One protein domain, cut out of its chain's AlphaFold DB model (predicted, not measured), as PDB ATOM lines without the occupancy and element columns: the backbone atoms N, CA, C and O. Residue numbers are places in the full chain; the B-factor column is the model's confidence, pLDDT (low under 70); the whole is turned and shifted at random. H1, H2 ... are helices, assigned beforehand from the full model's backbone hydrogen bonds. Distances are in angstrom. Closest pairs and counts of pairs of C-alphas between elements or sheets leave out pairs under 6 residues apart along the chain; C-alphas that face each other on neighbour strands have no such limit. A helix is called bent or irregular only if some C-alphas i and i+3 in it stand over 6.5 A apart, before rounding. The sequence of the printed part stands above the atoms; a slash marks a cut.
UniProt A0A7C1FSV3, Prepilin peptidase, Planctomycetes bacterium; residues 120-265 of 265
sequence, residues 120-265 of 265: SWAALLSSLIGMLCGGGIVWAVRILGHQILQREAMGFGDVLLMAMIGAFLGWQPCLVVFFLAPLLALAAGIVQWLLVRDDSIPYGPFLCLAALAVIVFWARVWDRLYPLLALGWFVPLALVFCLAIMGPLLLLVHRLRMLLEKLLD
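This is residues 120 to 265 of the 265 residues of the protein "Prepilin peptidase" of Planctomycetes bacterium (UniProt A0A7C1FSV3). The longest helix, H5, runs the same way as the long helix H1 and meets it loosely, residues 243 to 254 beside residues 141 to 149, while residues 255 to 265 stick out at one end. H2 folds back on H1 as a helical hairpin and has H4a along it, H3 crosses H4a and meets H1 and H2 only with its first part, residues 171 to 178 at H1 and 173 to 174 at H2, and the arm H4b turns away from H4a toward the beginning of H5. The printed part has 146 residues with five named helices, H1 to H5 in chain order, and no named strand; the class is all helix. It is only just compact, close to loose, with a radius of gyration of the C-alphas of 17.1 A, and elongated, spanning 62 by 32 by 29 A.

H5, residues 234 to 264, is 44.5 A long and ends at C-alpha 264 (126.840, 130.753, 131.104). H1, residues 120 to 149, is 42.8 A long and begins at C-alpha 120 (164.487, 162.546, 94.015). H2 holds residues 156 to 169, 20.0 A. H3, residues 171 to 195, is 36.4 A long and neither bent nor irregular, but only just: C-alphas 179 and 182 are 6.3 A apart. H4, residues 203 to 229, was assigned as one helix by its hydrogen bonds but is bent, C-alphas 216 and 219 being 7.9 A apart. Its arms are H4a, residues 203 to 216, 20.2 A, and H4b, residues 219 to 229, 14.2 A; H4b is irregular, with C-alphas 224 and 227 6.9 A apart.

H5 touches H1 at a shallow tilt of 22 degrees, the same way; their closest C-alphas, of Leu 144 and Gly 247, are 6.6 A apart. H1 and H2 touch as a hairpin at 28 degrees, a shallow tilt, opposite ways, closest at the C-alphas of Ser 127 and Ala 167, 4.0 A. H2 touches H4a at a shallow tilt of 9 degrees, the same way, closest at the C-alphas of Asp 158 and Gly 204, 5.8 A. H3 touches H1 at a steep tilt of 43 degrees, closest at the C-alphas of Gly 130 and Trp 171, 4.1 A, and H4a at a steep tilt of 56 degrees, closest at those of Ala 181 and Leu 207, 4.8 A. H4a and H4b are about perpendicular, at 82 degrees. H3 and H5 are only just apart, at 8.3 A. Every O i to N i+4 pair is within hydrogen-bond range in H1, H2 and H4a, against 18 of 21 in H3, 4 of 7 in H4b and 25 of 27 in H5.

The C-alphas farthest apart, of Ser 120 and Asp 265, are 63.4 A apart. The printed part has no cut, and no link is long. Its mean pLDDT is 80.6, with residues 149 to 154, 197 to 201, 222 to 223 and 225 to 236 under 70.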
ATOM      1  N   SER A 120     164.860 163.922  94.366       80.56
ATOM      2  CA  SER A 120     164.487 162.546  94.015       80.56
ATOM      3  C   SER A 120     165.011 161.535  95.034       80.56
ATOM      4  O   SER A 120     164.284 160.625  95.427       80.56
ATOM      5  N   TRP A 121     166.241 161.729  95.526       81.25
ATOM      6  CA  TRP A 121     166.802 160.906  96.598       81.25
ATOM      7  C   TRP A 121     166.008 161.038  97.897       81.25
ATOM      8  O   TRP A 121     165.647 160.041  98.521       81.25
ATOM      9  N   ALA A 122     165.708 162.275  98.290       76.50
ATOM     10  CA  ALA A 122     164.989 162.522  99.526       76.50
ATOM     11  C   ALA A 122     163.554 161.967  99.479       76.50
ATOM     12  O   ALA A 122     163.103 161.360 100.451       76.50
ATOM     13  N   ALA A 123     162.873 162.088  98.333       80.38
ATOM     14  CA  ALA A 123     161.574 161.465  98.105       80.38
ATOM     15  C   ALA A 123     161.664 159.934  98.224       80.38
ATOM     16  O   ALA A 123     160.947 159.353  99.036       80.38
ATOM     17  N   LEU A 124     162.603 159.290  97.521       84.75
ATOM     18  CA  LEU A 124     162.776 157.834  97.565       84.75
ATOM     19  C   LEU A 124     163.039 157.319  98.985       84.75
ATOM     20  O   LEU A 124     162.409 156.358  99.429       84.75
ATOM     21  N   LEU A 125     163.961 157.955  99.708       83.00
ATOM     22  CA  LEU A 125     164.294 157.547 101.067       83.00
ATOM     23  C   LEU A 125     163.101 157.741 102.013       83.00
ATOM     24  O   LEU A 125     162.821 156.864 102.830       83.00
ATOM     25  N   SER A 126     162.361 158.845 101.870       81.62
ATOM     26  CA  SER A 126     161.147 159.087 102.655       81.62
ATOM     27  C   SER A 126     160.057 158.042 102.382       81.62
ATOM     28  O   SER A 126     159.447 157.549 103.331       81.62
ATOM     29  N   SER A 127     159.887 157.619 101.125       86.31
ATOM     30  CA  SER A 127     158.981 156.538 100.732       86.31
ATOM     31  C   SER A 127     159.406 155.188 101.306       86.31
ATOM     32  O   SER A 127     158.569 154.454 101.822       86.31
ATOM     33  N   LEU A 128     160.701 154.850 101.280       87.69
ATOM     34  CA  LEU A 128     161.207 153.598 101.861       87.69
ATOM     35  C   LEU A 128     160.976 153.535 103.375       87.69
ATOM     36  O   LEU A 128     160.536 152.508 103.895       87.69
ATOM     37  N   ILE A 129     161.243 154.638 104.077       86.06
ATOM     38  CA  ILE A 129     160.996 154.749 105.520       86.06
ATOM     39  C   ILE A 129     159.495 154.667 105.801       86.06
ATOM     40  O   ILE A 129     159.077 153.911 106.672       86.06
ATOM     41  N   GLY A 130     158.674 155.400 105.048       85.81
ATOM     42  CA  GLY A 130     157.223 155.383 105.200       85.81
ATOM     43  C   GLY A 130     156.626 153.996 104.970       85.81
ATOM     44  O   GLY A 130     155.821 153.542 105.780       85.81
ATOM     45  N   MET A 131     157.083 153.282 103.941       90.56
ATOM     46  CA  MET A 131     156.702 151.896 103.661       90.56
ATOM     47  C   MET A 131     157.016 150.973 104.842       90.56
ATOM     48  O   MET A 131     156.151 150.209 105.276       90.56
ATOM     49  N   LEU A 132     158.230 151.059 105.393       89.31
ATOM     50  CA  LEU A 132     158.624 150.252 106.546       89.31
ATOM     51  C   LEU A 132     157.872 150.614 107.818       89.31
ATOM     52  O   LEU A 132     157.495 149.716 108.562       89.31
ATOM     53  N   CYS A 133     157.658 151.898 108.086       86.88
ATOM     54  CA  CYS A 133     156.909 152.330 109.258       86.88
ATOM     55  C   CYS A 133     155.447 151.884 109.150       86.88
ATOM     56  O   CYS A 133     154.962 151.195 110.042       86.88
ATOM     57  N   GLY A 134     154.764 152.206 108.048       87.50
ATOM     58  CA  GLY A 134     153.360 151.847 107.837       87.50
ATOM     59  C   GLY A 134     153.141 150.334 107.847       87.50
ATOM     60  O   GLY A 134     152.358 149.821 108.648       87.50
ATOM     61  N   GLY A 135     153.887 149.603 107.015       88.19
ATOM     62  CA  GLY A 135     153.815 148.143 106.973       88.19
ATOM     63  C   GLY A 135     154.262 147.499 108.285       88.19
ATOM     64  O   GLY A 135     153.611 146.582 108.780       88.19
ATOM     65  N   GLY A 136     155.336 148.002 108.894       87.81
ATOM     66  CA  GLY A 136     155.901 147.477 110.135       87.81
ATOM     67  C   GLY A 136     154.961 147.591 111.331       87.81
ATOM     68  O   GLY A 136     154.882 146.648 112.117       87.81
ATOM     69  N   ILE A 137     154.201 148.684 111.449       87.56
ATOM     70  CA  ILE A 137     153.215 148.867 112.528       87.56
ATOM     71  C   ILE A 137     152.106 147.819 112.423       87.56
ATOM     72  O   ILE A 137     151.864 147.080 113.377       87.56
ATOM     73  N   VAL A 138     151.465 147.700 111.256       88.00
ATOM     74  CA  VAL A 138     150.373 146.731 111.050       88.00
ATOM     75  C   VAL A 138     150.895 145.300 111.151       88.00
ATOM     76  O   VAL A 138     150.237 144.423 111.710       88.00
ATOM     77  N   TRP A 139     152.117 145.050 110.679       87.56
ATOM     78  CA  TRP A 139     152.748 143.745 110.814       87.56
ATOM     79  C   TRP A 139     153.040 143.383 112.275       87.56
ATOM     80  O   TRP A 139     152.771 142.251 112.680       87.56
ATOM     81  N   ALA A 140     153.511 144.331 113.091       84.62
ATOM     82  CA  ALA A 140     153.711 144.127 114.526       84.62
ATOM     83  C   ALA A 140     152.388 143.799 115.235       84.62
ATOM     84  O   ALA A 140     152.324 142.839 116.004       84.62
ATOM     85  N   VAL A 141     151.316 144.530 114.914       83.94
ATOM     86  CA  VAL A 141     149.959 144.257 115.420       83.94
ATOM     87  C   VAL A 141     149.498 142.856 115.037       83.94
ATOM     88  O   VAL A 141     149.005 142.120 115.890       83.94
ATOM     89  N   ARG A 142     149.714 142.448 113.781       84.19
ATOM     90  CA  ARG A 142     149.376 141.105 113.296       84.19
ATOM     91  C   ARG A 142     150.112 140.014 114.072       84.19
ATOM     92  O   ARG A 142     149.490 139.020 114.437       84.19
ATOM     93  N   ILE A 143     151.410 140.187 114.338       80.94
ATOM     94  CA  ILE A 143     152.212 139.217 115.104       80.94
ATOM     95  C   ILE A 143     151.696 139.111 116.544       80.94
ATOM     96  O   ILE A 143     151.468 138.000 117.022       80.94
ATOM     97  N   LEU A 144     151.466 140.246 117.213       80.06
ATOM     98  CA  LEU A 144     150.935 140.279 118.582       80.06
ATOM     99  C   LEU A 144     149.538 139.648 118.660       80.06
ATOM    100  O   LEU A 144     149.280 138.808 119.521       80.06
ATOM    101  N   GLY A 145     148.654 140.003 117.726       75.94
ATOM    102  CA  GLY A 145     147.303 139.457 117.639       75.94
ATOM    103  C   GLY A 145     147.303 137.949 117.401       75.94
ATOM    104  O   GLY A 145     146.599 137.226 118.099       75.94
ATOM    105  N   HIS A 146     148.137 137.453 116.483       79.50
ATOM    106  CA  HIS A 146     148.247 136.021 116.206       79.50
ATOM    107  C   HIS A 146     148.731 135.225 117.427       79.50
ATOM    108  O   HIS A 146     148.181 134.167 117.729       79.50
ATOM    109  N   GLN A 147     149.720 135.745 118.163       77.81
ATOM    110  CA  GLN A 147     150.239 135.081 119.362       77.81
ATOM    111  C   GLN A 147     149.189 134.980 120.477       77.81
ATOM    112  O   GLN A 147     149.105 133.941 121.133       77.81
ATOM    113  N   ILE A 148     148.385 136.030 120.673       75.50
ATOM    114  CA  ILE A 148     147.420 136.122 121.778       75.50
ATOM    115  C   ILE A 148     146.095 135.427 121.443       75.50
ATOM    116  O   ILE A 148     145.583 134.664 122.253       75.50
ATOM    117  N   LEU A 149     145.531 135.691 120.262       68.38
ATOM    118  CA  LEU A 149     144.191 135.226 119.885       68.38
ATOM    119  C   LEU A 149     144.199 133.856 119.199       68.38
ATOM    120  O   LEU A 149     143.124 133.298 118.991       68.38
ATOM    121  N   GLN A 150     145.373 133.333 118.807       66.69
ATOM    122  CA  GLN A 150     145.528 132.083 118.035       66.69
ATOM    123  C   GLN A 150     144.648 132.032 116.766       66.69
ATOM    124  O   GLN A 150     144.363 130.971 116.217       66.69
ATOM    125  N   ARG A 151     144.217 133.202 116.288       60.09
ATOM    126  CA  ARG A 151     143.439 133.414 115.069       60.09
ATOM    127  C   ARG A 151     144.163 134.444 114.217       60.09
ATOM    128  O   ARG A 151     144.906 135.281 114.734       60.09
ATOM    129  N   GLU A 152     143.986 134.369 112.904       58.84
ATOM    130  CA  GLU A 152     144.530 135.369 111.988       58.84
ATOM    131  C   GLU A 152     143.810 136.705 112.216       58.84
ATOM    132  O   GLU A 152     142.736 136.947 111.683       58.84
ATOM    133  N   ALA A 153     144.383 137.552 113.077       55.78
ATOM    134  CA  ALA A 153     143.765 138.808 113.499       55.78
ATOM    135  C   ALA A 153     143.679 139.853 112.370       55.78
ATOM    136  O   ALA A 153     142.794 140.700 112.392       55.78
ATOM    137  N   MET A 154     144.597 139.796 111.397       69.75
ATOM    138  CA  MET A 154     144.640 140.685 110.232       69.75
ATOM    139  C   MET A 154     145.230 139.960 109.022       69.75
ATOM    140  O   MET A 154     146.208 139.203 109.143       69.75
ATOM    141  N   GLY A 155     144.652 140.223 107.848       78.50
ATOM    142  CA  GLY A 155     145.129 139.691 106.579       78.50
ATOM    143  C   GLY A 155     146.476 140.301 106.193       78.50
ATOM    144  O   GLY A 155     146.788 141.444 106.518       78.50
ATOM    145  N   PHE A 156     147.297 139.553 105.454       82.69
ATOM    146  CA  PHE A 156     148.547 140.109 104.917       82.69
ATOM    147  C   PHE A 156     148.302 141.256 103.920       82.69
ATOM    148  O   PHE A 156     149.146 142.139 103.780       82.69
ATOM    149  N   GLY A 157     147.126 141.279 103.282       86.19
ATOM    150  CA  GLY A 157     146.695 142.376 102.415       86.19
ATOM    151  C   GLY A 157     146.687 143.732 103.125       86.19
ATOM    152  O   GLY A 157     147.167 144.702 102.551       86.19
ATOM    153  N   ASP A 158     146.260 143.794 104.389       89.25
ATOM    154  CA  ASP A 158     146.196 145.052 105.148       89.25
ATOM    155  C   ASP A 158     147.598 145.608 105.453       89.25
ATOM    156  O   ASP A 158     147.823 146.817 105.419       89.25
ATOM    157  N   VAL A 159     148.574 144.717 105.678       89.50
ATOM    158  CA  VAL A 159     149.991 145.081 105.857       89.50
ATOM    159  C   VAL A 159     150.554 145.696 104.574       89.50
ATOM    160  O   VAL A 159     151.212 146.735 104.623       89.50
ATOM    161  N   LEU A 160     150.285 145.069 103.424       90.75
ATOM    162  CA  LEU A 160     150.709 145.573 102.116       90.75
ATOM    163  C   LEU A 160     150.041 146.910 101.784       90.75
ATOM    164  O   LEU A 160     150.704 147.814 101.279       90.75
ATOM    165  N   LEU A 161     148.753 147.056 102.103       91.56
ATOM    166  CA  LEU A 161     147.995 148.278 101.847       91.56
ATOM    167  C   LEU A 161     148.541 149.443 102.677       91.56
ATOM    168  O   LEU A 161     148.784 150.520 102.136       91.56
ATOM    169  N   MET A 162     148.843 149.215 103.958       92.19
ATOM    170  CA  MET A 162     149.477 150.233 104.799       92.19
ATOM    171  C   MET A 162     150.911 150.550 104.360       92.19
ATOM    172  O   MET A 162     151.323 151.707 104.391       92.19
ATOM    173  N   ALA A 163     151.677 149.555 103.911       91.50
ATOM    174  CA  ALA A 163     153.012 149.789 103.365       91.50
ATOM    175  C   ALA A 163     152.965 150.645 102.092       91.50
ATOM    176  O   ALA A 163     153.784 151.545 101.921       91.50
ATOM    177  N   MET A 164     151.970 150.416 101.230       92.12
ATOM    178  CA  MET A 164     151.731 151.244 100.050       92.12
ATOM    179  C   MET A 164     151.359 152.674 100.451       92.12
ATOM    180  O   MET A 164     151.982 153.618  99.972       92.12
ATOM    181  N   ILE A 165     150.411 152.848 101.378       89.75
ATOM    182  CA  ILE A 165     150.048 154.172 101.913       89.75
ATOM    183  C   ILE A 165     151.282 154.881 102.479       89.75
ATOM    184  O   ILE A 165     151.487 156.060 102.202       89.75
ATOM    185  N   GLY A 166     152.143 154.168 103.203       87.00
ATOM    186  CA  GLY A 166     153.378 154.726 103.745       87.00
ATOM    187  C   GLY A 166     154.414 155.096 102.707       87.00
ATOM    188  O   GLY A 166     155.077 156.117 102.869       87.00
ATOM    189  N   ALA A 167     154.513 154.347 101.613       87.75
ATOM    190  CA  ALA A 167     155.383 154.719 100.505       87.75
ATOM    191  C   ALA A 167     154.966 156.056  99.866       87.75
ATOM    192  O   ALA A 167     155.832 156.842  99.481       87.75
ATOM    193  N   PHE A 168     153.660 156.331  99.781       86.19
ATOM    194  CA  PHE A 168     153.134 157.543  99.144       86.19
ATOM    195  C   PHE A 168     153.008 158.741 100.087       86.19
ATOM    196  O   PHE A 168     153.335 159.858  99.697       86.19
ATOM    197  N   LEU A 169     152.517 158.528 101.308       81.56
ATOM    198  CA  LEU A 169     152.217 159.606 102.255       81.56
ATOM    199  C   LEU A 169     153.358 159.868 103.246       81.56
ATOM    200  O   LEU A 169     153.389 160.915 103.888       81.56
ATOM    201  N   GLY A 170     154.296 158.933 103.396       82.75
ATOM    202  CA  GLY A 170     155.320 158.976 104.434       82.75
ATOM    203  C   GLY A 170     154.838 158.395 105.766       82.75
ATOM    204  O   GLY A 170     153.722 157.891 105.905       82.75
ATOM    205  N   TRP A 171     155.710 158.434 106.775       80.00
ATOM    206  CA  TRP A 171     155.458 157.755 108.047       80.00
ATOM    207  C   TRP A 171     154.499 158.523 108.967       80.00
ATOM    208  O   TRP A 171     153.786 157.891 109.741       80.00
ATOM    209  N   GLN A 172     154.434 159.856 108.876       79.88
ATOM    210  CA  GLN A 172     153.589 160.681 109.748       79.88
ATOM    211  C   GLN A 172     152.090 160.479 109.485       79.88
ATOM    212  O   GLN A 172     151.367 160.179 110.440       79.88
ATOM    213  N   PRO A 173     151.595 160.567 108.231       81.44
ATOM    214  CA  PRO A 173     150.180 160.328 107.959       81.44
ATOM    215  C   PRO A 173     149.784 158.875 108.229       81.44
ATOM    216  O   PRO A 173     148.667 158.632 108.673       81.44
ATOM    217  N   CYS A 174     150.700 157.914 108.048       85.12
ATOM    218  CA  CYS A 174     150.442 156.503 108.361       85.12
ATOM    219  C   CYS A 174     150.008 156.274 109.802       85.12
ATOM    220  O   CYS A 174     149.137 155.443 110.044       85.12
ATOM    221  N   LEU A 175     150.587 157.008 110.757       83.69
ATOM    222  CA  LEU A 175     150.181 156.896 112.156       83.69
ATOM    223  C   LEU A 175     148.721 157.308 112.321       83.69
ATOM    224  O   LEU A 175     147.942 156.599 112.951       83.69
ATOM    225  N   VAL A 176     148.336 158.421 111.702       84.56
ATOM    226  CA  VAL A 176     146.958 158.918 111.752       84.56
ATOM    227  C   VAL A 176     146.003 157.927 111.091       84.56
ATOM    228  O   VAL A 176     144.979 157.600 111.682       84.56
ATOM    229  N   VAL A 177     146.353 157.395 109.915       89.25
ATOM    230  CA  VAL A 177     145.549 156.374 109.221       89.25
ATOM    231  C   VAL A 177     145.374 155.132 110.094       89.25
ATOM    232  O   VAL A 177     144.258 154.631 110.222       89.25
ATOM    233  N   PHE A 178     146.446 154.670 110.741       87.94
ATOM    234  CA  PHE A 178     146.419 153.507 111.624       87.94
ATOM    235  C   PHE A 178     145.457 153.681 112.806       87.94
ATOM    236  O   PHE A 178     144.726 152.750 113.128       87.94
ATOM    237  N   PHE A 179     145.417 154.861 113.429       86.12
ATOM    238  CA  PHE A 179     144.492 155.137 114.535       86.12
ATOM    239  C   PHE A 179     143.062 155.425 114.071       86.12
ATOM    240  O   PHE A 179     142.104 155.076 114.759       86.12
ATOM    241  N   LEU A 180     142.903 156.047 112.904       87.25
ATOM    242  CA  LEU A 180     141.597 156.410 112.367       87.25
ATOM    243  C   LEU A 180     140.843 155.192 111.818       87.25
ATOM    244  O   LEU A 180     139.625 155.116 111.960       87.25
ATOM    245  N   ALA A 181     141.546 154.215 111.238       89.94
ATOM    246  CA  ALA A 181     140.924 153.041 110.627       89.94
ATOM    247  C   ALA A 181     140.078 152.202 111.612       89.94
ATOM    248  O   ALA A 181     138.911 151.959 111.301       89.94
ATOM    249  N   PRO A 182     140.563 151.810 112.812       86.50
ATOM    250  CA  PRO A 182     139.742 151.119 113.807       86.50
ATOM    251  C   PRO A 182     138.565 151.955 114.314       86.50
ATOM    252  O   PRO A 182     137.516 151.393 114.605       86.50
ATOM    253  N   LEU A 183     138.707 153.282 114.400       87.44
ATOM    254  CA  LEU A 183     137.619 154.162 114.834       87.44
ATOM    255  C   LEU A 183     136.480 154.193 113.804       87.44
ATOM    256  O   LEU A 183     135.311 154.086 114.173       87.44
ATOM    257  N   LEU A 184     136.821 154.286 112.516       87.81
ATOM    258  CA  LEU A 184     135.848 154.204 111.424       87.81
ATOM    259  C   LEU A 184     135.215 152.812 111.335       87.81
ATOM    260  O   LEU A 184     134.001 152.707 111.177       87.81
ATOM    261  N   ALA A 185     136.018 151.756 111.487       86.69
ATOM    262  CA  ALA A 185     135.531 150.380 111.506       86.69
ATOM    263  C   ALA A 185     134.577 150.131 112.684       86.69
ATOM    264  O   ALA A 185     133.545 149.496 112.506       86.69
ATOM    265  N   LEU A 186     134.877 150.672 113.870       86.44
ATOM    266  CA  LEU A 186     134.011 150.573 115.045       86.44
ATOM    267  C   LEU A 186     132.688 151.315 114.829       86.44
ATOM    268  O   LEU A 186     131.627 150.757 115.095       86.44
ATOM    269  N   ALA A 187     132.735 152.549 114.324       86.62
ATOM    270  CA  ALA A 187     131.531 153.326 114.044       86.62
ATOM    271  C   ALA A 187     130.625 152.613 113.028       86.62
ATOM    272  O   ALA A 187     129.424 152.470 113.259       86.62
ATOM    273  N   ALA A 188     131.205 152.105 111.939       85.62
ATOM    274  CA  ALA A 188     130.472 151.336 110.941       85.62
ATOM    275  C   ALA A 188     129.968 149.995 111.490       85.62
ATOM    276  O   ALA A 188     128.849 149.596 111.180       85.62
ATOM    277  N   GLY A 189     130.747 149.330 112.344       83.50
ATOM    278  CA  GLY A 189     130.352 148.074 112.971       83.50
ATOM    279  C   GLY A 189     129.178 148.215 113.928       83.50
ATOM    280  O   GLY A 189     128.294 147.368 113.921       83.50
ATOM    281  N   ILE A 190     129.093 149.319 114.674       84.44
ATOM    282  CA  ILE A 190     127.918 149.623 115.508       84.44
ATOM    283  C   ILE A 190     126.671 149.803 114.631       84.44
ATOM    284  O   ILE A 190     125.608 149.267 114.943       84.44
ATOM    285  N   VAL A 191     126.802 150.521 113.510       83.75
ATOM    286  CA  VAL A 191     125.703 150.727 112.553       83.75
ATOM    287  C   VAL A 191     125.271 149.403 111.911       83.75
ATOM    288  O   VAL A 191     124.077 149.119 111.830       83.75
ATOM    289  N   GLN A 192     126.223 148.565 111.496       82.81
ATOM    290  CA  GLN A 192     125.945 147.263 110.887       82.81
ATOM    291  C   GLN A 192     125.333 146.277 111.885       82.81
ATOM    292  O   GLN A 192     124.391 145.570 111.532       82.81
ATOM    293  N   TRP A 193     125.810 146.256 113.130       80.12
ATOM    294  CA  TRP A 193     125.246 145.418 114.187       80.12
ATOM    295  C   TRP A 193     123.773 145.754 114.447       80.12
ATOM    296  O   TRP A 193     122.953 144.851 114.604       80.12
ATOM    297  N   LEU A 194     123.417 147.044 114.398       83.31
ATOM    298  CA  LEU A 194     122.036 147.502 114.554       83.31
ATOM    299  C   LEU A 194     121.129 147.103 113.373       83.31
ATOM    300  O   LEU A 194     119.939 146.871 113.577       83.31
ATOM    301  N   LEU A 195     121.672 147.031 112.152       82.69
ATOM    302  CA  LEU A 195     120.897 146.817 110.920       82.69
ATOM    303  C   LEU A 195     120.842 145.354 110.452       82.69
ATOM    304  O   LEU A 195     119.790 144.899 110.012       82.69
ATOM    305  N   VAL A 196     121.968 144.636 110.488       75.50
ATOM    306  CA  VAL A 196     122.165 143.375 109.744       75.50
ATOM    307  C   VAL A 196     122.512 142.189 110.657       75.50
ATOM    308  O   VAL A 196     122.320 141.052 110.241       75.50
ATOM    309  N   ARG A 197     122.941 142.414 111.915       69.75
ATOM    310  CA  ARG A 197     123.386 141.348 112.850       69.75
ATOM    311  C   ARG A 197     124.436 140.391 112.244       69.75
ATOM    312  O   ARG A 197     124.454 139.208 112.566       69.75
ATOM    313  N   ASP A 198     125.292 140.898 111.357       66.12
ATOM    314  CA  ASP A 198     126.453 140.160 110.850       66.12
ATOM    315  C   ASP A 198     127.706 140.623 111.601       66.12
ATOM    316  O   ASP A 198     127.922 141.825 111.785       66.12
ATOM    317  N   ASP A 199     128.512 139.660 112.037       61.44
ATOM    318  CA  ASP A 199     129.662 139.859 112.918       61.44
ATOM    319  C   ASP A 199     130.995 139.953 112.151       61.44
ATOM    320  O   ASP A 199     132.057 140.122 112.758       61.44
ATOM    321  N   SER A 200     130.980 139.837 110.815       62.53
ATOM    322  CA  SER A 200     132.196 139.837 109.993       62.53
ATOM    323  C   SER A 200     132.411 141.155 109.239       62.53
ATOM    324  O   SER A 200     131.768 141.456 108.236       62.53
ATOM    325  N   ILE A 201     133.362 141.962 109.719       68.69
ATOM    326  CA  ILE A 201     133.690 143.266 109.129       68.69
ATOM    327  C   ILE A 201     135.105 143.227 108.537       68.69
ATOM    328  O   ILE A 201     136.076 143.106 109.292       68.69
ATOM    329  N   PRO A 202     135.268 143.345 107.206       79.38
ATOM    330  CA  PRO A 202     136.589 143.394 106.593       79.38
ATOM    331  C   PRO A 202     137.283 144.721 106.934       79.38
ATOM    332  O   PRO A 202     136.720 145.796 106.745       79.38
ATOM    333  N   TYR A 203     138.531 144.656 107.404       82.75
ATOM    334  CA  TYR A 203     139.294 145.835 107.841       82.75
ATOM    335  C   TYR A 203     139.790 146.709 106.675       82.75
ATOM    336  O   TYR A 203     139.775 147.938 106.767       82.75
ATOM    337  N   GLY A 204     140.169 146.086 105.554       84.00
ATOM    338  CA  GLY A 204     140.742 146.758 104.382       84.00
ATOM    339  C   GLY A 204     139.952 147.980 103.878       84.00
ATOM    340  O   GLY A 204     140.544 149.052 103.752       84.00
ATOM    341  N   PRO A 205     138.626 147.890 103.638       88.88
ATOM    342  CA  PRO A 205     137.823 149.034 103.197       88.88
ATOM    343  C   PRO A 205     137.863 150.235 104.152       88.88
ATOM    344  O   PRO A 205     137.983 151.370 103.692       88.88
ATOM    345  N   PHE A 206     137.828 150.013 105.470       90.56
ATOM    346  CA  PHE A 206     137.910 151.096 106.460       90.56
ATOM    347  C   PHE A 206     139.302 151.710 106.533       90.56
ATOM    348  O   PHE A 206     139.430 152.913 106.763       90.56
ATOM    349  N   LEU A 207     140.343 150.917 106.276       90.56
ATOM    350  CA  LEU A 207     141.709 151.415 106.166       90.56
ATOM    351  C   LEU A 207     141.879 152.313 104.932       90.56
ATOM    352  O   LEU A 207     142.457 153.393 105.041       90.56
ATOM    353  N   CYS A 208     141.297 151.938 103.790       92.00
ATOM    354  CA  CYS A 208     141.234 152.803 102.608       92.00
ATOM    355  C   CYS A 208     140.453 154.098 102.877       92.00
ATOM    356  O   CYS A 208     140.880 155.174 102.462       92.00
ATOM    357  N   LEU A 209     139.328 154.010 103.591       92.31
ATOM    358  CA  LEU A 209     138.501 155.169 103.940       92.31
ATOM    359  C   LEU A 209     139.250 156.121 104.886       92.31
ATOM    360  O   LEU A 209     139.240 157.332 104.682       92.31
ATOM    361  N   ALA A 210     139.976 155.578 105.867       91.62
ATOM    362  CA  ALA A 210     140.856 156.354 106.736       91.62
ATOM    363  C   ALA A 210     141.978 157.038 105.945       91.62
ATOM    364  O   ALA A 210     142.236 158.220 106.158       91.62
ATOM    365  N   ALA A 211     142.614 156.331 105.006       91.25
ATOM    366  CA  ALA A 211     143.637 156.905 104.135       91.25
ATOM    367  C   ALA A 211     143.082 158.056 103.289       91.25
ATOM    368  O   ALA A 211     143.684 159.127 103.237       91.25
ATOM    369  N   LEU A 212     141.902 157.869 102.692       91.75
ATOM    370  CA  LEU A 212     141.216 158.906 101.927       91.75
ATOM    371  C   LEU A 212     140.893 160.127 102.799       91.75
ATOM    372  O   LEU A 212     141.182 161.256 102.406       91.75
ATOM    373  N   ALA A 213     140.346 159.909 103.995       88.56
ATOM    374  CA  ALA A 213     140.047 160.981 104.936       88.56
ATOM    375  C   ALA A 213     141.317 161.747 105.335       88.56
ATOM    376  O   ALA A 213     141.320 162.976 105.331       88.56
ATOM    377  N   VAL A 214     142.413 161.043 105.622       86.88
ATOM    378  CA  VAL A 214     143.697 161.673 105.953       86.88
ATOM    379  C   VAL A 214     144.224 162.490 104.781       86.88
ATOM    380  O   VAL A 214     144.643 163.616 105.011       86.88
ATOM    381  N   ILE A 215     144.151 161.993 103.544       84.94
ATOM    382  CA  ILE A 215     144.581 162.745 102.354       84.94
ATOM    383  C   ILE A 215     143.767 164.037 102.193       84.94
ATOM    384  O   ILE A 215     144.343 165.100 101.973       84.94
ATOM    385  N   VAL A 216     142.440 163.969 102.337       86.00
ATOM    386  CA  VAL A 216     141.546 165.127 102.152       86.00
ATOM    387  C   VAL A 216     141.701 166.154 103.275       86.00
ATOM    388  O   VAL A 216     141.748 167.356 103.020       86.00
ATOM    389  N   PHE A 217     141.795 165.702 104.525       80.94
ATOM    390  CA  PHE A 217     141.837 166.574 105.700       80.94
ATOM    391  C   PHE A 217     143.258 166.849 106.211       80.94
ATOM    392  O   PHE A 217     143.403 167.465 107.271       80.94
ATOM    393  N   TRP A 218     144.302 166.447 105.472       78.38
ATOM    394  CA  TRP A 218     145.690 166.501 105.940       78.38
ATOM    395  C   TRP A 218     146.096 167.885 106.426       78.38
ATOM    396  O   TRP A 218     146.647 167.993 107.512       78.38
ATOM    397  N   ALA A 219     145.766 168.944 105.682       71.00
ATOM    398  CA  ALA A 219     146.128 170.311 106.055       71.00
ATOM    399  C   ALA A 219     145.621 170.683 107.461       71.00
ATOM    400  O   ALA A 219     146.374 171.171 108.296       71.00
ATOM    401  N   ARG A 220     144.358 170.358 107.764       72.38
ATOM    402  CA  ARG A 220     143.750 170.659 109.068       72.38
ATOM    403  C   ARG A 220     144.255 169.741 110.180       72.38
ATOM    404  O   ARG A 220     144.349 170.165 111.331       72.38
ATOM    405  N   VAL A 221     144.544 168.482 109.850       72.19
ATOM    406  CA  VAL A 221     145.163 167.531 110.784       72.19
ATOM    407  C   VAL A 221     146.572 167.999 111.132       72.19
ATOM    408  O   VAL A 221     146.923 168.025 112.308       72.19
ATOM    409  N   TRP A 222     147.346 168.431 110.138       69.94
ATOM    410  CA  TRP A 222     148.722 168.885 110.285       69.94
ATOM    411  C   TRP A 222     148.845 170.064 111.245       69.94
ATOM    412  O   TRP A 222     149.666 169.998 112.152       69.94
ATOM    413  N   ASP A 223     147.979 171.074 111.145       68.88
ATOM    414  CA  ASP A 223     148.000 172.229 112.059       68.88
ATOM    415  C   ASP A 223     147.860 171.821 113.534       68.88
ATOM    416  O   ASP A 223     148.462 172.416 114.429       68.88
ATOM    417  N   ARG A 224     147.065 170.778 113.802       70.88
ATOM    418  CA  ARG A 224     146.853 170.239 115.154       70.88
ATOM    419  C   ARG A 224     147.965 169.287 115.585       70.88
ATOM    420  O   ARG A 224     148.272 169.220 116.772       70.88
ATOM    421  N   LEU A 225     148.542 168.540 114.646       68.19
ATOM    422  CA  LEU A 225     149.533 167.499 114.918       68.19
ATOM    423  C   LEU A 225     150.970 168.032 114.943       68.19
ATOM    424  O   LEU A 225     151.805 167.467 115.644       68.19
ATOM    425  N   TYR A 226     151.259 169.120 114.230       67.00
ATOM    426  CA  TYR A 226     152.565 169.776 114.174       67.00
ATOM    427  C   TYR A 226     153.234 169.943 115.551       67.00
ATOM    428  O   TYR A 226     154.368 169.480 115.689       67.00
ATOM    429  N   PRO A 227     152.576 170.499 116.596       65.12
ATOM    430  CA  PRO A 227     153.219 170.664 117.904       65.12
ATOM    431  C   PRO A 227     153.561 169.327 118.579       65.12
ATOM    432  O   PRO A 227     154.564 169.227 119.280       65.12
ATOM    433  N   LEU A 228     152.765 168.281 118.342       64.88
ATOM    434  CA  LEU A 228     153.012 166.941 118.882       64.88
ATOM    435  C   LEU A 228     154.146 166.230 118.133       64.88
ATOM    436  O   LEU A 228     154.946 165.524 118.741       64.88
ATOM    437  N   LEU A 229     154.242 166.434 116.816       63.69
ATOM    438  CA  LEU A 229     155.304 165.869 115.983       63.69
ATOM    439  C   LEU A 229     156.639 166.598 116.159       63.69
ATOM    440  O   LEU A 229     157.694 165.973 116.040       63.69
ATOM    441  N   ALA A 230     156.608 167.890 116.486       61.88
ATOM    442  CA  ALA A 230     157.789 168.667 116.856       61.88
ATOM    443  C   ALA A 230     158.459 168.141 118.139       61.88
ATOM    444  O   ALA A 230     159.653 168.347 118.339       61.88
ATOM    445  N   LEU A 231     157.730 167.374 118.960       64.25
ATOM    446  CA  LEU A 231     158.247 166.704 120.155       64.25
ATOM    447  C   LEU A 231     159.175 165.505 119.838       64.25
ATOM    448  O   LEU A 231     159.680 164.844 120.747       64.25
ATOM    449  N   GLY A 232     159.426 165.225 118.552       64.62
ATOM    450  CA  GLY A 232     160.499 164.355 118.066       64.62
ATOM    451  C   GLY A 232     160.393 162.917 118.569       64.62
ATOM    452  O   GLY A 232     159.632 162.117 118.028       64.62
ATOM    453  N   TRP A 233     161.169 162.585 119.605       62.91
ATOM    454  CA  TRP A 233     161.262 161.238 120.182       62.91
ATOM    455  C   TRP A 233     159.969 160.754 120.851       62.91
ATOM    456  O   TRP A 233     159.737 159.551 120.970       62.91
ATOM    457  N   PHE A 234     159.094 161.674 121.260       68.81
ATOM    458  CA  PHE A 234     157.849 161.298 121.924       68.81
ATOM    459  C   PHE A 234     156.906 160.505 121.012       68.81
ATOM    460  O   PHE A 234     156.219 159.606 121.481       68.81
ATOM    461  N   VAL A 235     156.906 160.773 119.703       69.00
ATOM    462  CA  VAL A 235     156.025 160.097 118.735       69.00
ATOM    463  C   VAL A 235     156.336 158.599 118.591       69.00
ATOM    464  O   VAL A 235     155.426 157.792 118.793       69.00
ATOM    465  N   PRO A 236     157.580 158.170 118.286       68.31
ATOM    466  CA  PRO A 236     157.903 156.747 118.233       68.31
ATOM    467  C   PRO A 236     157.753 156.069 119.601       68.31
ATOM    468  O   PRO A 236     157.318 154.921 119.658       68.31
ATOM    469  N   LEU A 237     158.040 156.771 120.703       71.19
ATOM    470  CA  LEU A 237     157.845 156.233 122.050       71.19
ATOM    471  C   LEU A 237     156.359 155.993 122.348       71.19
ATOM    472  O   LEU A 237     155.999 154.905 122.789       71.19
ATOM    473  N   ALA A 238     155.490 156.957 122.043       71.88
ATOM    474  CA  ALA A 238     154.043 156.828 122.197       71.88
ATOM    475  C   ALA A 238     153.476 155.689 121.338       71.88
ATOM    476  O   ALA A 238     152.592 154.959 121.783       71.88
ATOM    477  N   LEU A 239     154.016 155.485 120.133       73.19
ATOM    478  CA  LEU A 239     153.642 154.364 119.278       73.19
ATOM    479  C   LEU A 239     154.042 153.014 119.885       73.19
ATOM    480  O   LEU A 239     153.211 152.108 119.963       73.19
ATOM    481  N   VAL A 240     155.288 152.878 120.346       77.31
ATOM    482  CA  VAL A 240     155.761 151.664 121.031       77.31
ATOM    483  C   VAL A 240     154.940 151.405 122.292       77.31
ATOM    484  O   VAL A 240     154.549 150.270 122.545       77.31
ATOM    485  N   PHE A 241     154.621 152.454 123.049       78.75
ATOM    486  CA  PHE A 241     153.771 152.374 124.230       78.75
ATOM    487  C   PHE A 241     152.350 151.907 123.885       78.75
ATOM    488  O   PHE A 241     151.819 151.017 124.543       78.75
ATOM    489  N   CYS A 242     151.749 152.434 122.818       77.44
ATOM    490  CA  CYS A 242     150.425 152.016 122.361       77.44
ATOM    491  C   CYS A 242     150.408 150.543 121.911       77.44
ATOM    492  O   CYS A 242     149.546 149.774 122.338       77.44
ATOM    493  N   LEU A 243     151.408 150.121 121.129       75.88
ATOM    494  CA  LEU A 243     151.617 148.715 120.758       75.88
ATOM    495  C   LEU A 243     151.794 147.820 121.994       75.88
ATOM    496  O   LEU A 243     151.219 146.732 122.056       75.88
ATOM    497  N   ALA A 244     152.548 148.287 122.992       78.19
ATOM    498  CA  ALA A 244     152.763 147.568 124.242       78.19
ATOM    499  C   ALA A 244     151.477 147.431 125.071       78.19
ATOM    500  O   ALA A 244     151.284 146.387 125.685       78.19
ATOM    501  N   ILE A 245     150.586 148.430 125.060       80.06
ATOM    502  CA  ILE A 245     149.273 148.391 125.737       80.06
ATOM    503  C   ILE A 245     148.281 147.465 125.028       80.06
ATOM    504  O   ILE A 245     147.443 146.835 125.679       80.06
ATOM    505  N   MET A 246     148.366 147.341 123.704       79.50
ATOM    506  CA  MET A 246     147.450 146.491 122.943       79.50
ATOM    507  C   MET A 246     147.521 145.019 123.382       79.50
ATOM    508  O   MET A 246     146.490 144.360 123.493       79.50
ATOM    509  N   GLY A 247     148.715 144.506 123.695       77.75
ATOM    510  CA  GLY A 247     148.910 143.137 124.192       77.75
ATOM    511  C   GLY A 247     148.083 142.791 125.447       77.75
ATOM    512  O   GLY A 247     147.259 141.874 125.393       77.75
ATOM    513  N   PRO A 248     148.254 143.503 126.578       79.00
ATOM    514  CA  PRO A 248     147.470 143.272 127.787       79.00
ATOM    515  C   PRO A 248     145.976 143.550 127.594       79.00
ATOM    516  O   PRO A 248     145.171 142.820 128.168       79.00
ATOM    517  N   LEU A 249     145.584 144.523 126.760       81.25
ATOM    518  CA  LEU A 249     144.170 144.765 126.448       81.25
ATOM    519  C   LEU A 249     143.528 143.554 125.752       81.25
ATOM    520  O   LEU A 249     142.456 143.106 126.153       81.25
ATOM    521  N   LEU A 250     144.199 142.978 124.749       77.19
ATOM    522  CA  LEU A 250     143.711 141.782 124.056       77.19
ATOM    523  C   LEU A 250     143.659 140.563 124.983       77.19
ATOM    524  O   LEU A 250     142.699 139.795 124.931       77.19
ATOM    525  N   LEU A 251     144.649 140.400 125.866       79.44
ATOM    526  CA  LEU A 251     144.636 139.347 126.885       79.44
ATOM    527  C   LEU A 251     143.480 139.521 127.875       79.44
ATOM    528  O   LEU A 251     142.854 138.531 128.250       79.44
ATOM    529  N   LEU A 252     143.186 140.756 128.286       83.62
ATOM    530  CA  LEU A 252     142.058 141.066 129.160       83.62
ATOM    531  C   LEU A 252     140.737 140.694 128.484       83.62
ATOM    532  O   LEU A 252     139.954 139.957 129.073       83.62
ATOM    533  N   VAL A 253     140.517 141.131 127.242       81.69
ATOM    534  CA  VAL A 253     139.304 140.799 126.474       81.69
ATOM    535  C   VAL A 253     139.173 139.287 126.292       81.69
ATOM    536  O   VAL A 253     138.097 138.731 126.511       81.69
ATOM    537  N   HIS A 254     140.267 138.601 125.956       80.06
ATOM    538  CA  HIS A 254     140.267 137.147 125.812       80.06
ATOM    539  C   HIS A 254     139.920 136.436 127.130       80.06
ATOM    540  O   HIS A 254     139.096 135.523 127.141       80.06
ATOM    541  N   ARG A 255     140.488 136.881 128.259       83.50
ATOM    542  CA  ARG A 255     140.166 136.334 129.587       83.50
ATOM    543  C   ARG A 255     138.723 136.607 129.994       83.50
ATOM    544  O   ARG A 255     138.079 135.702 130.508       83.50
ATOM    545  N   LEU A 256     138.217 137.818 129.763       86.31
ATOM    546  CA  LEU A 256     136.827 138.173 130.056       86.31
ATOM    547  C   LEU A 256     135.863 137.291 129.268       86.31
ATOM    548  O   LEU A 256     134.936 136.748 129.856       86.31
ATOM    549  N   ARG A 257     136.125 137.079 127.974       83.81
ATOM    550  CA  ARG A 257     135.317 136.186 127.139       83.81
ATOM    551  C   ARG A 257     135.304 134.754 127.682       83.81
ATOM    552  O   ARG A 257     134.234 134.193 127.863       83.81
ATOM    553  N   MET A 258     136.474 134.208 128.014       82.94
ATOM    554  CA  MET A 258     136.598 132.869 128.603       82.94
ATOM    555  C   MET A 258     135.874 132.736 129.954       82.94
ATOM    556  O   MET A 258     135.357 131.670 130.271       82.94
ATOM    557  N   LEU A 259     135.865 133.787 130.781       86.31
ATOM    558  CA  LEU A 259     135.136 133.791 132.054       86.31
ATOM    559  C   LEU A 259     133.625 133.869 131.846       86.31
ATOM    560  O   LEU A 259     132.885 133.220 132.570       86.31
ATOM    561  N   LEU A 260     133.186 134.656 130.867       87.06
ATOM    562  CA  LEU A 260     131.775 134.832 130.551       87.06
ATOM    563  C   LEU A 260     131.176 133.534 129.999       87.06
ATOM    564  O   LEU A 260     130.111 133.135 130.450       87.06
ATOM    565  N   GLU A 261     131.901 132.829 129.124       88.38
ATOM    566  CA  GLU A 261     131.522 131.489 128.643       88.38
ATOM    567  C   GLU A 261     131.380 130.500 129.819       88.38
ATOM    568  O   GLU A 261     130.348 129.858 129.952       88.38
ATOM    569  N   LYS A 262     132.326 130.487 130.769       86.62
ATOM    570  CA  LYS A 262     132.247 129.638 131.977       86.62
ATOM    571  C   LYS A 262     131.125 129.979 132.966       86.62
ATOM    572  O   LYS A 262     130.869 129.171 133.847       86.62
ATOM    573  N   LEU A 263     130.564 131.187 132.922       86.62
ATOM    574  CA  LEU A 263     129.457 131.601 133.800       86.62
ATOM    575  C   LEU A 263     128.083 131.328 133.174       86.62
ATOM    576  O   LEU A 263     127.077 131.409 133.877       86.62
ATOM    577  N   LEU A 264     128.045 131.084 131.863       84.12
ATOM    578  CA  LEU A 264     126.840 130.753 131.104       84.12
ATOM    579  C   LEU A 264     126.621 129.236 130.954       84.12
ATOM    580  O   LEU A 264     125.494 128.849 130.645       84.12
ATOM    581  N   ASP A 265     127.658 128.426 131.195       73.62
ATOM    582  CA  ASP A 265     127.623 126.955 131.296       73.62
ATOM    583  C   ASP A 265     127.372 126.477 132.741       73.62
ATOM    584  O   ASP A 265     126.621 125.487 132.916       73.62
TER     585      ASP A 265